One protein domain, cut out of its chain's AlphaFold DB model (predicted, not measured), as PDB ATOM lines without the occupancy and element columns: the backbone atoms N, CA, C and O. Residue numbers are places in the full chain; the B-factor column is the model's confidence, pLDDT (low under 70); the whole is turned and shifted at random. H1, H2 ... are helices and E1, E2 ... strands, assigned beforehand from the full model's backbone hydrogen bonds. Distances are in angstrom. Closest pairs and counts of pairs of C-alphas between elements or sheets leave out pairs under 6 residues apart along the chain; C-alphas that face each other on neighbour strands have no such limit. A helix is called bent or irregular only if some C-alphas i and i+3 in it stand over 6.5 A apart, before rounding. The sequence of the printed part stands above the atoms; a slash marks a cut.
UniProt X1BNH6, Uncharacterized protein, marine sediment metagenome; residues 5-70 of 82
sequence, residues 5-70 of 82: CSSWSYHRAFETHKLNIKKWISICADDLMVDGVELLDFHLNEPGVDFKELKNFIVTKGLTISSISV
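This is residues 5 to 70 of the 82 residues of an uncharacterized protein of marine sediment metagenome (UniProt X1BNH6). What is the shape? A ribbon of two parallel strands, E1 and E2, has helices H2 and H3 running side by side along one side of it, and the irregular H1 sits beside E1. What makes it up? The printed part has 66 residues, with H1, H2, E1, H3 and E2 in chain order; its class is mixed, helices and strands. How tight is it? It is compact and rounded, with a radius of gyration of the C-alphas of 10.8 A and spans of 26 by 23 by 20 A.

How do the strands pair? E1, residues 36 to 40, and E2, residues 64 to 69, are parallel at 22 degrees; N 37 and O 64 are 2.9 A apart, within hydrogen-bond range. Residues 5 to 6 pair parallel with residues 37 to 38 of E1. Where are the helices? H3, residues 51 to 60, joins the strands in a strand-helix-strand unit, two parallel neighbours with a helix between, by a right-handed crossover. H2, residues 21 to 31, and H3 are close but not clearly touching, C-alphas 25 and 58 being closest at 6.7 A, the same way at a shallow tilt of 7 degrees. H1, residues 7 to 15, comes closest to E1 at C-alphas 7 and 39, 5.6 A. How are their backbones? Every O i to N i+4 pair is within hydrogen-bond range in H2 and H3, but 3 of 5 in H1.

Where does H1 begin? C-alpha 7 is at (286.712, 279.289, 431.380); H1 is irregular, C-alphas 9 and 12 being 8.3 A apart, and spans 11.5 A. How long are the others? H2 spans 14.8 A, E1 13.4 A, H3 14.0 A and E2 14.5 A, ending at C-alpha 69, (292.486, 285.259, 426.935).

How large is it? The two C-alphas farthest apart, of Met 33 and Pro 47, are 28.1 A apart. Is anything cut or doubtful? The printed part has no cut and no long link, and no printed residue is under 70 in pLDDT.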
ATOM      1  N   CYS A   5     292.316 274.290 432.583       98.00
ATOM      2  CA  CYS A   5     290.933 274.472 432.147       98.00
ATOM      3  C   CYS A   5     290.686 275.911 431.683       98.00
ATOM      4  O   CYS A   5     290.938 276.866 432.419       98.00
ATOM      5  N   SER A   6     290.157 276.058 430.471       97.44
ATOM      6  CA  SER A   6     289.687 277.340 429.950       97.44
ATOM      7  C   SER A   6     288.287 277.648 430.453       97.44
ATOM      8  O   SER A   6     287.393 276.804 430.320       97.44
ATOM      9  N   SER A   7     288.056 278.864 430.959       96.56
ATOM     10  CA  SER A   7     286.712 279.289 431.380       96.56
ATOM     11  C   SER A   7     285.687 279.272 430.232       96.56
ATOM     12  O   SER A   7     284.495 279.107 430.485       96.56
ATOM     13  N   TRP A   8     286.126 279.308 428.964       95.44
ATOM     14  CA  TRP A   8     285.252 279.134 427.794       95.44
ATOM     15  C   TRP A   8     284.537 277.778 427.766       95.44
ATOM     16  O   TRP A   8     283.406 277.674 427.282       95.44
ATOM     17  N   SER A   9     285.150 276.747 428.356       96.44
ATOM     18  CA  SER A   9     284.550 275.412 428.502       96.44
ATOM     19  C   SER A   9     283.215 275.457 429.261       96.44
ATOM     20  O   SER A   9     282.385 274.568 429.095       96.44
ATOM     21  N   TYR A  10     282.992 276.515 430.052       96.25
ATOM     22  CA  TYR A  10     281.781 276.762 430.830       96.25
ATOM     23  C   TYR A  10     281.031 278.038 430.398       96.25
ATOM     24  O   TYR A  10     280.153 278.478 431.139       96.25
ATOM     25  N   HIS A  11     281.306 278.628 429.222       93.19
ATOM     26  CA  HIS A  11     280.746 279.939 428.825       93.19
ATOM     27  C   HIS A  11     279.220 280.023 428.973       93.19
ATOM     28  O   HIS A  11     278.712 280.959 429.574       93.19
ATOM     29  N   ARG A  12     278.473 278.988 428.562       92.88
ATOM     30  CA  ARG A  12     277.003 278.963 428.706       92.88
ATOM     31  C   ARG A  12     276.538 278.993 430.163       92.88
ATOM     32  O   ARG A  12     275.457 279.495 430.466       92.88
ATOM     33  N   ALA A  13     277.312 278.412 431.076       94.81
ATOM     34  CA  ALA A  13     276.993 278.424 432.501       94.81
ATOM     35  C   ALA A  13     277.244 279.808 433.118       94.81
ATOM     36  O   ALA A  13     276.458 280.230 433.968       94.81
ATOM     37  N   PHE A  14     278.280 280.514 432.653       92.44
ATOM     38  CA  PHE A  14     278.518 281.921 432.982       92.44
ATOM     39  C   PHE A  14     277.419 282.826 432.404       92.44
ATOM     40  O   PHE A  14     276.804 283.580 433.153       92.44
ATOM     41  N   GLU A  15     277.083 282.686 431.115       90.44
ATOM     42  CA  GLU A  15     276.027 283.462 430.434       90.44
ATOM     43  C   GLU A  15     274.649 283.301 431.087       90.44
ATOM     44  O   GLU A  15     273.855 284.235 431.126       90.44
ATOM     45  N   THR A  16     274.351 282.112 431.616       92.94
ATOM     46  CA  THR A  16     273.081 281.838 432.309       92.94
ATOM     47  C   THR A  16     273.128 282.127 433.812       92.94
ATOM     48  O   THR A  16     272.187 281.771 434.522       92.94
ATOM     49  N   HIS A  17     274.213 282.732 434.314       89.94
ATOM     50  CA  HIS A  17     274.456 283.031 435.733       89.94
ATOM     51  C   HIS A  17     274.329 281.822 436.678       89.94
ATOM     52  O   HIS A  17     274.152 281.965 437.890       89.94
ATOM     53  N   LYS A  18     274.440 280.601 436.143       94.31
ATOM     54  CA  LYS A  18     274.440 279.362 436.935       94.31
ATOM     55  C   LYS A  18     275.794 279.109 437.589       94.31
ATOM     56  O   LYS A  18     275.879 278.353 438.557       94.31
ATOM     57  N   LEU A  19     276.839 279.747 437.071       94.12
ATOM     58  CA  LEU A  19     278.204 279.644 437.551       94.12
ATOM     59  C   LEU A  19     278.850 281.031 437.580       94.12
ATOM     60  O   LEU A  19     278.651 281.820 436.666       94.12
ATOM     61  N   ASN A  20     279.619 281.306 438.631       92.62
ATOM     62  CA  ASN A  20     280.462 282.496 438.733       92.62
ATOM     63  C   ASN A  20     281.931 282.080 438.851       92.62
ATOM     64  O   ASN A  20     282.241 280.899 439.059       92.62
ATOM     65  N   ILE A  21     282.840 283.049 438.756       93.94
ATOM     66  CA  ILE A  21     284.271 282.753 438.637       93.94
ATOM     67  C   ILE A  21     284.829 282.010 439.861       93.94
ATOM     68  O   ILE A  21     285.573 281.045 439.701       93.94
ATOM     69  N   LYS A  22     284.416 282.375 441.085       94.19
ATOM     70  CA  LYS A  22     284.886 281.724 442.326       94.19
ATOM     71  C   LYS A  22     284.410 280.269 442.424       94.19
ATOM     72  O   LYS A  22     285.186 279.388 442.803       94.19
ATOM     73  N   LYS A  23     283.157 279.993 442.047       96.00
ATOM     74  CA  LYS A  23     282.629 278.620 441.991       96.00
ATOM     75  C   LYS A  23     283.349 277.796 440.928       96.00
ATOM     76  O   LYS A  23     283.758 276.679 441.217       96.00
ATOM     77  N   TRP A  24     283.561 278.357 439.739       97.38
ATOM     78  CA  TRP A  24     284.284 277.676 438.666       97.38
ATOM     79  C   TRP A  24     285.733 277.342 439.051       97.38
ATOM     80  O   TRP A  24     286.172 276.218 438.844       97.38
ATOM     81  N   ILE A  25     286.452 278.268 439.696       97.81
ATOM     82  CA  ILE A  25     287.800 278.015 440.233       97.81
ATOM     83  C   ILE A  25     287.792 276.845 441.225       97.81
ATOM     84  O   ILE A  25     288.701 276.019 441.199       97.81
ATOM     85  N   SER A  26     286.764 276.758 442.075       98.19
ATOM     86  CA  SER A  26     286.629 275.648 443.026       98.19
ATOM     87  C   SER A  26     286.411 274.318 442.301       98.19
ATOM     88  O   SER A  26     287.093 273.360 442.622       98.19
ATOM     89  N   ILE A  27     285.575 274.277 441.257       98.31
ATOM     90  CA  ILE A  27     285.407 273.081 440.406       98.31
ATOM     91  C   ILE A  27     286.745 272.670 439.774       98.31
ATOM     92  O   ILE A  27     287.111 271.498 439.786       98.31
ATOM     93  N   CYS A  28     287.506 273.628 439.235       98.44
ATOM     94  CA  CYS A  28     288.811 273.349 438.634       98.44
ATOM     95  C   CYS A  28     289.803 272.741 439.637       98.44
ATOM     96  O   CYS A  28     290.522 271.806 439.286       98.44
ATOM     97  N   ALA A  29     289.839 273.260 440.864       98.38
ATOM     98  CA  ALA A  29     290.756 272.796 441.900       98.38
ATOM     99  C   ALA A  29     290.308 271.480 442.548       98.38
ATOM    100  O   ALA A  29     291.102 270.552 442.675       98.38
ATOM    101  N   ASP A  30     289.046 271.416 442.963       98.25
ATOM    102  CA  ASP A  30     288.546 270.399 443.884       98.25
ATOM    103  C   ASP A  30     287.962 269.187 443.133       98.25
ATOM    104  O   ASP A  30     288.167 268.053 443.560       98.25
ATOM    105  N   ASP A  31     287.295 269.410 441.992       98.06
ATOM    106  CA  ASP A  31     286.598 268.347 441.252       98.06
ATOM    107  C   ASP A  31     287.413 267.842 440.052       98.06
ATOM    108  O   ASP A  31     287.540 266.639 439.831       98.06
ATOM    109  N   LEU A  32     287.959 268.766 439.250       97.81
ATOM    110  CA  LEU A  32     288.730 268.431 438.045       97.81
ATOM    111  C   LEU A  32     290.213 268.193 438.333       97.81
ATOM    112  O   LEU A  32     290.887 267.564 437.519       97.81
ATOM    113  N   MET A  33     290.715 268.712 439.458       97.56
ATOM    114  CA  MET A  33     292.111 268.600 439.892       97.56
ATOM    115  C   MET A  33     293.121 268.992 438.795       97.56
ATOM    116  O   MET A  33     294.142 268.330 438.605       97.56
ATOM    117  N   VAL A  34     292.824 270.055 438.037       98.06
ATOM    118  CA  VAL A  34     293.746 270.590 437.017       98.06
ATOM    119  C   VAL A  34     294.874 271.396 437.668       98.06
ATOM    120  O   VAL A  34     294.734 271.898 438.776       98.06
ATOM    121  N   ASP A  35     295.994 271.576 436.968       98.25
ATOM    122  CA  ASP A  35     297.142 272.348 437.467       98.25
ATOM    123  C   ASP A  35     296.962 273.866 437.309       98.25
ATOM    124  O   ASP A  35     297.698 274.667 437.901       98.25
ATOM    125  N   GLY A  36     296.034 274.290 436.449       98.06
ATOM    126  CA  GLY A  36     295.850 275.699 436.152       98.06
ATOM    127  C   GLY A  36     294.568 276.062 435.421       98.06
ATOM    128  O   GLY A  36     293.766 275.220 435.020       98.06
ATOM    129  N   VAL A  37     294.389 277.366 435.263       98.38
ATOM    130  CA  VAL A  37     293.200 277.977 434.675       98.38
ATOM    131  C   VAL A  37     293.580 279.031 433.643       98.38
ATOM    132  O   VAL A  37     294.487 279.837 433.861       98.38
ATOM    133  N   GLU A  38     292.841 279.050 432.539       97.31
ATOM    134  CA  GLU A  38     292.825 280.148 431.579       97.31
ATOM    135  C   GLU A  38     291.552 280.978 431.791       97.31
ATOM    136  O   GLU A  38     290.423 280.473 431.707       97.31
ATOM    137  N   LEU A  39     291.741 282.268 432.068       95.75
ATOM    138  CA  LEU A  39     290.652 283.203 432.349       95.75
ATOM    139  C   LEU A  39     290.333 284.011 431.094       95.75
ATOM    140  O   LEU A  39     291.242 284.567 430.482       95.75
ATOM    141  N   LEU A  40     289.054 284.098 430.734       93.31
ATOM    142  CA  LEU A  40     288.602 284.963 429.648       93.31
ATOM    143  C   LEU A  40     288.125 286.298 430.223       93.31
ATOM    144  O   LEU A  40     287.445 286.326 431.248       93.31
ATOM    145  N   ASP A  41     288.490 287.393 429.565       89.69
ATOM    146  CA  ASP A  41     288.219 288.769 429.997       89.69
ATOM    147  C   ASP A  41     286.739 289.049 430.304       89.69
ATOM    148  O   ASP A  41     286.418 289.594 431.359       89.69
ATOM    149  N   PHE A  42     285.816 288.609 429.450       87.94
ATOM    150  CA  PHE A  42     284.381 288.829 429.659       87.94
ATOM    151  C   PHE A  42     283.781 288.015 430.815       87.94
ATOM    152  O   PHE A  42     282.711 288.371 431.302       87.94
ATOM    153  N   HIS A  43     284.461 286.976 431.315       90.44
ATOM    154  CA  HIS A  43     284.069 286.282 432.551       90.44
ATOM    155  C   HIS A  43     284.608 286.968 433.819       90.44
ATOM    156  O   HIS A  43     284.278 286.556 434.931       90.44
ATOM    157  N   LEU A  44     285.451 287.994 433.670       87.62
ATOM    158  CA  LEU A  44     286.030 288.768 434.772       87.62
ATOM    159  C   LEU A  44     285.325 290.115 434.989       87.62
ATOM    160  O   LEU A  44     285.607 290.788 435.976       87.62
ATOM    161  N   ASN A  45     284.394 290.490 434.109       79.50
ATOM    162  CA  ASN A  45     283.691 291.778 434.125       79.50
ATOM    163  C   ASN A  45     282.488 291.830 435.090       79.50
ATOM    164  O   ASN A  45     281.609 292.678 434.937       79.50
ATOM    165  N   GLU A  46     282.417 290.943 436.086       74.62
ATOM    166  CA  GLU A  46     281.372 291.029 437.110       74.62
ATOM    167  C   GLU A  46     281.601 292.279 437.998       74.62
ATOM    168  O   GLU A  46     282.730 292.530 438.442       74.62
ATOM    169  N   PRO A  47     280.562 293.085 438.288       77.00
ATOM    170  CA  PRO A  47     280.690 294.233 439.181       77.00
ATOM    171  C   PRO A  47     281.271 293.834 440.543       77.00
ATOM    172  O   PRO A  47     280.786 292.906 441.188       77.00
ATOM    173  N   GLY A  48     282.293 294.560 441.001       77.56
ATOM    174  CA  GLY A  48     282.910 294.328 442.310       77.56
ATOM    175  C   GLY A  48     283.955 293.208 442.359       77.56
ATOM    176  O   GLY A  48     284.375 292.838 443.454       77.56
ATOM    177  N   VAL A  49     284.406 292.678 441.216       81.75
ATOM    178  CA  VAL A  49     285.555 291.759 441.185       81.75
ATOM    179  C   VAL A  49     286.824 292.478 441.646       81.75
ATOM    180  O   VAL A  49     287.343 293.368 440.974       81.75
ATOM    181  N   ASP A  50     287.366 292.043 442.784       91.31
ATOM    182  CA  ASP A  50     288.710 292.407 443.227       91.31
ATOM    183  C   ASP A  50     289.727 291.410 442.650       91.31
ATOM    184  O   ASP A  50     289.830 290.255 443.070       91.31
ATOM    185  N   PHE A  51     290.527 291.867 441.684       90.56
ATOM    186  CA  PHE A  51     291.555 291.044 441.047       90.56
ATOM    187  C   PHE A  51     292.651 290.565 442.004       90.56
ATOM    188  O   PHE A  51     293.271 289.530 441.754       90.56
ATOM    189  N   LYS A  52     292.946 291.300 443.081       94.19
ATOM    190  CA  LYS A  52     293.913 290.859 444.093       94.19
ATOM    191  C   LYS A  52     293.327 289.709 444.902       94.19
ATOM    192  O   LYS A  52     294.011 288.702 445.081       94.19
ATOM    193  N   GLU A  53     292.074 289.837 445.331       94.81
ATOM    194  CA  GLU A  53     291.355 288.764 446.026       94.81
ATOM    195  C   GLU A  53     291.251 287.516 445.140       94.81
ATOM    196  O   GLU A  53     291.589 286.417 445.576       94.81
ATOM    197  N   LEU A  54     290.874 287.691 443.870       94.50
ATOM    198  CA  LEU A  54     290.740 286.599 442.911       94.50
ATOM    199  C   LEU A  54     292.065 285.863 442.685       94.50
ATOM    200  O   LEU A  54     292.107 284.636 442.757       94.50
ATOM    201  N   LYS A  55     293.162 286.598 442.456       95.50
ATOM    202  CA  LYS A  55     294.497 286.001 442.297       95.50
ATOM    203  C   LYS A  55     294.914 285.222 443.540       95.50
ATOM    204  O   LYS A  55     295.385 284.095 443.410       95.50
ATOM    205  N   ASN A  56     294.717 285.798 444.726       97.25
ATOM    206  CA  ASN A  56     295.023 285.116 445.980       97.25
ATOM    207  C   ASN A  56     294.205 283.829 446.115       97.25
ATOM    208  O   ASN A  56     294.769 282.791 446.432       97.25
ATOM    209  N   PHE A  57     292.908 283.877 445.806       97.44
ATOM    210  CA  PHE A  57     292.033 282.712 445.875       97.44
ATOM    211  C   PHE A  57     292.489 281.574 444.948       97.44
ATOM    212  O   PHE A  57     292.589 280.432 445.393       97.44
ATOM    213  N   ILE A  58     292.836 281.887 443.694       97.81
ATOM    214  CA  ILE A  58     293.354 280.908 442.722       97.81
ATOM    215  C   ILE A  58     294.639 280.250 443.247       97.81
ATOM    216  O   ILE A  58     294.755 279.025 443.237       97.81
ATOM    217  N   VAL A  59     295.579 281.049 443.763       97.19
ATOM    218  CA  VAL A  59     296.852 280.545 444.303       97.19
ATOM    219  C   VAL A  59     296.639 279.710 445.566       97.19
ATOM    220  O   VAL A  59     297.247 278.653 445.704       97.19
ATOM    221  N   THR A  60     295.753 280.130 446.474       98.12
ATOM    222  CA  THR A  60     295.402 279.359 447.679       98.12
ATOM    223  C   THR A  60     294.782 278.008 447.329       98.12
ATOM    224  O   THR A  60     295.002 277.035 448.045       98.12
ATOM    225  N   LYS A  61     294.058 277.922 446.209       97.88
ATOM    226  CA  LYS A  61     293.531 276.669 445.656       97.88
ATOM    227  C   LYS A  61     294.581 275.811 444.932       97.88
ATOM    228  O   LYS A  61     294.241 274.753 444.421       97.88
ATOM    229  N   GLY A  62     295.845 276.239 444.895       97.75
ATOM    230  CA  GLY A  62     296.946 275.498 444.271       97.75
ATOM    231  C   GLY A  62     296.986 275.590 442.744       97.75
ATOM    232  O   GLY A  62     297.774 274.890 442.112       97.75
ATOM    233  N   LEU A  63     296.169 276.457 442.142       98.38
ATOM    234  CA  LEU A  63     296.076 276.604 440.695       98.38
ATOM    235  C   LEU A  63     297.065 277.650 440.172       98.38
ATOM    236  O   LEU A  63     297.275 278.710 440.765       98.38
ATOM    237  N   THR A  64     297.634 277.383 438.998       97.69
ATOM    238  CA  THR A  64     298.394 278.373 438.222       97.69
ATOM    239  C   THR A  64     297.461 279.123 437.270       97.69
ATOM    240  O   THR A  64     296.655 278.507 436.579       97.69
ATOM    241  N   ILE A  65     297.596 280.445 437.154       96.75
ATOM    242  CA  ILE A  65     296.971 281.181 436.043       96.75
ATOM    243  C   ILE A  65     297.829 280.936 434.800       96.75
ATOM    244  O   ILE A  65     298.929 281.475 434.698       96.75
ATOM    245  N   SER A  66     297.367 280.081 433.889       93.56
ATOM    246  CA  SER A  66     298.149 279.671 432.715       93.56
ATOM    247  C   SER A  66     298.105 280.698 431.589       93.56
ATOM    248  O   SER A  66     299.069 280.814 430.838       93.56
ATOM    249  N   SER A  67     296.993 281.426 431.458       93.94
ATOM    250  CA  SER A  67     296.799 282.477 430.456       93.94
ATOM    251  C   SER A  67     295.631 283.392 430.843       93.94
ATOM    252  O   SER A  67     294.731 282.986 431.584       93.94
ATOM    253  N   ILE A  68     295.646 284.613 430.310       93.25
ATOM    254  CA  ILE A  68     294.469 285.474 430.192       93.25
ATOM    255  C   ILE A  68     294.157 285.590 428.703       93.25
ATOM    256  O   ILE A  68     294.992 286.071 427.936       93.25
ATOM    257  N   SER A  69     292.959 285.171 428.311       92.44
ATOM    258  CA  SER A  69     292.486 285.259 426.935       92.44
ATOM    259  C   SER A  69     291.574 286.463 426.784       92.44
ATOM    260  O   SER A  69     290.500 286.540 427.376       92.44
ATOM    261  N   VAL A  70     292.065 287.440 426.026       88.12
ATOM    262  CA  VAL A  70     291.365 288.695 425.750       88.12
ATOM    263  C   VAL A  70     290.582 288.532 424.464       88.12
ATOM    264  O   VAL A  70     291.114 288.087 423.444       88.12
TER     265      VAL A  70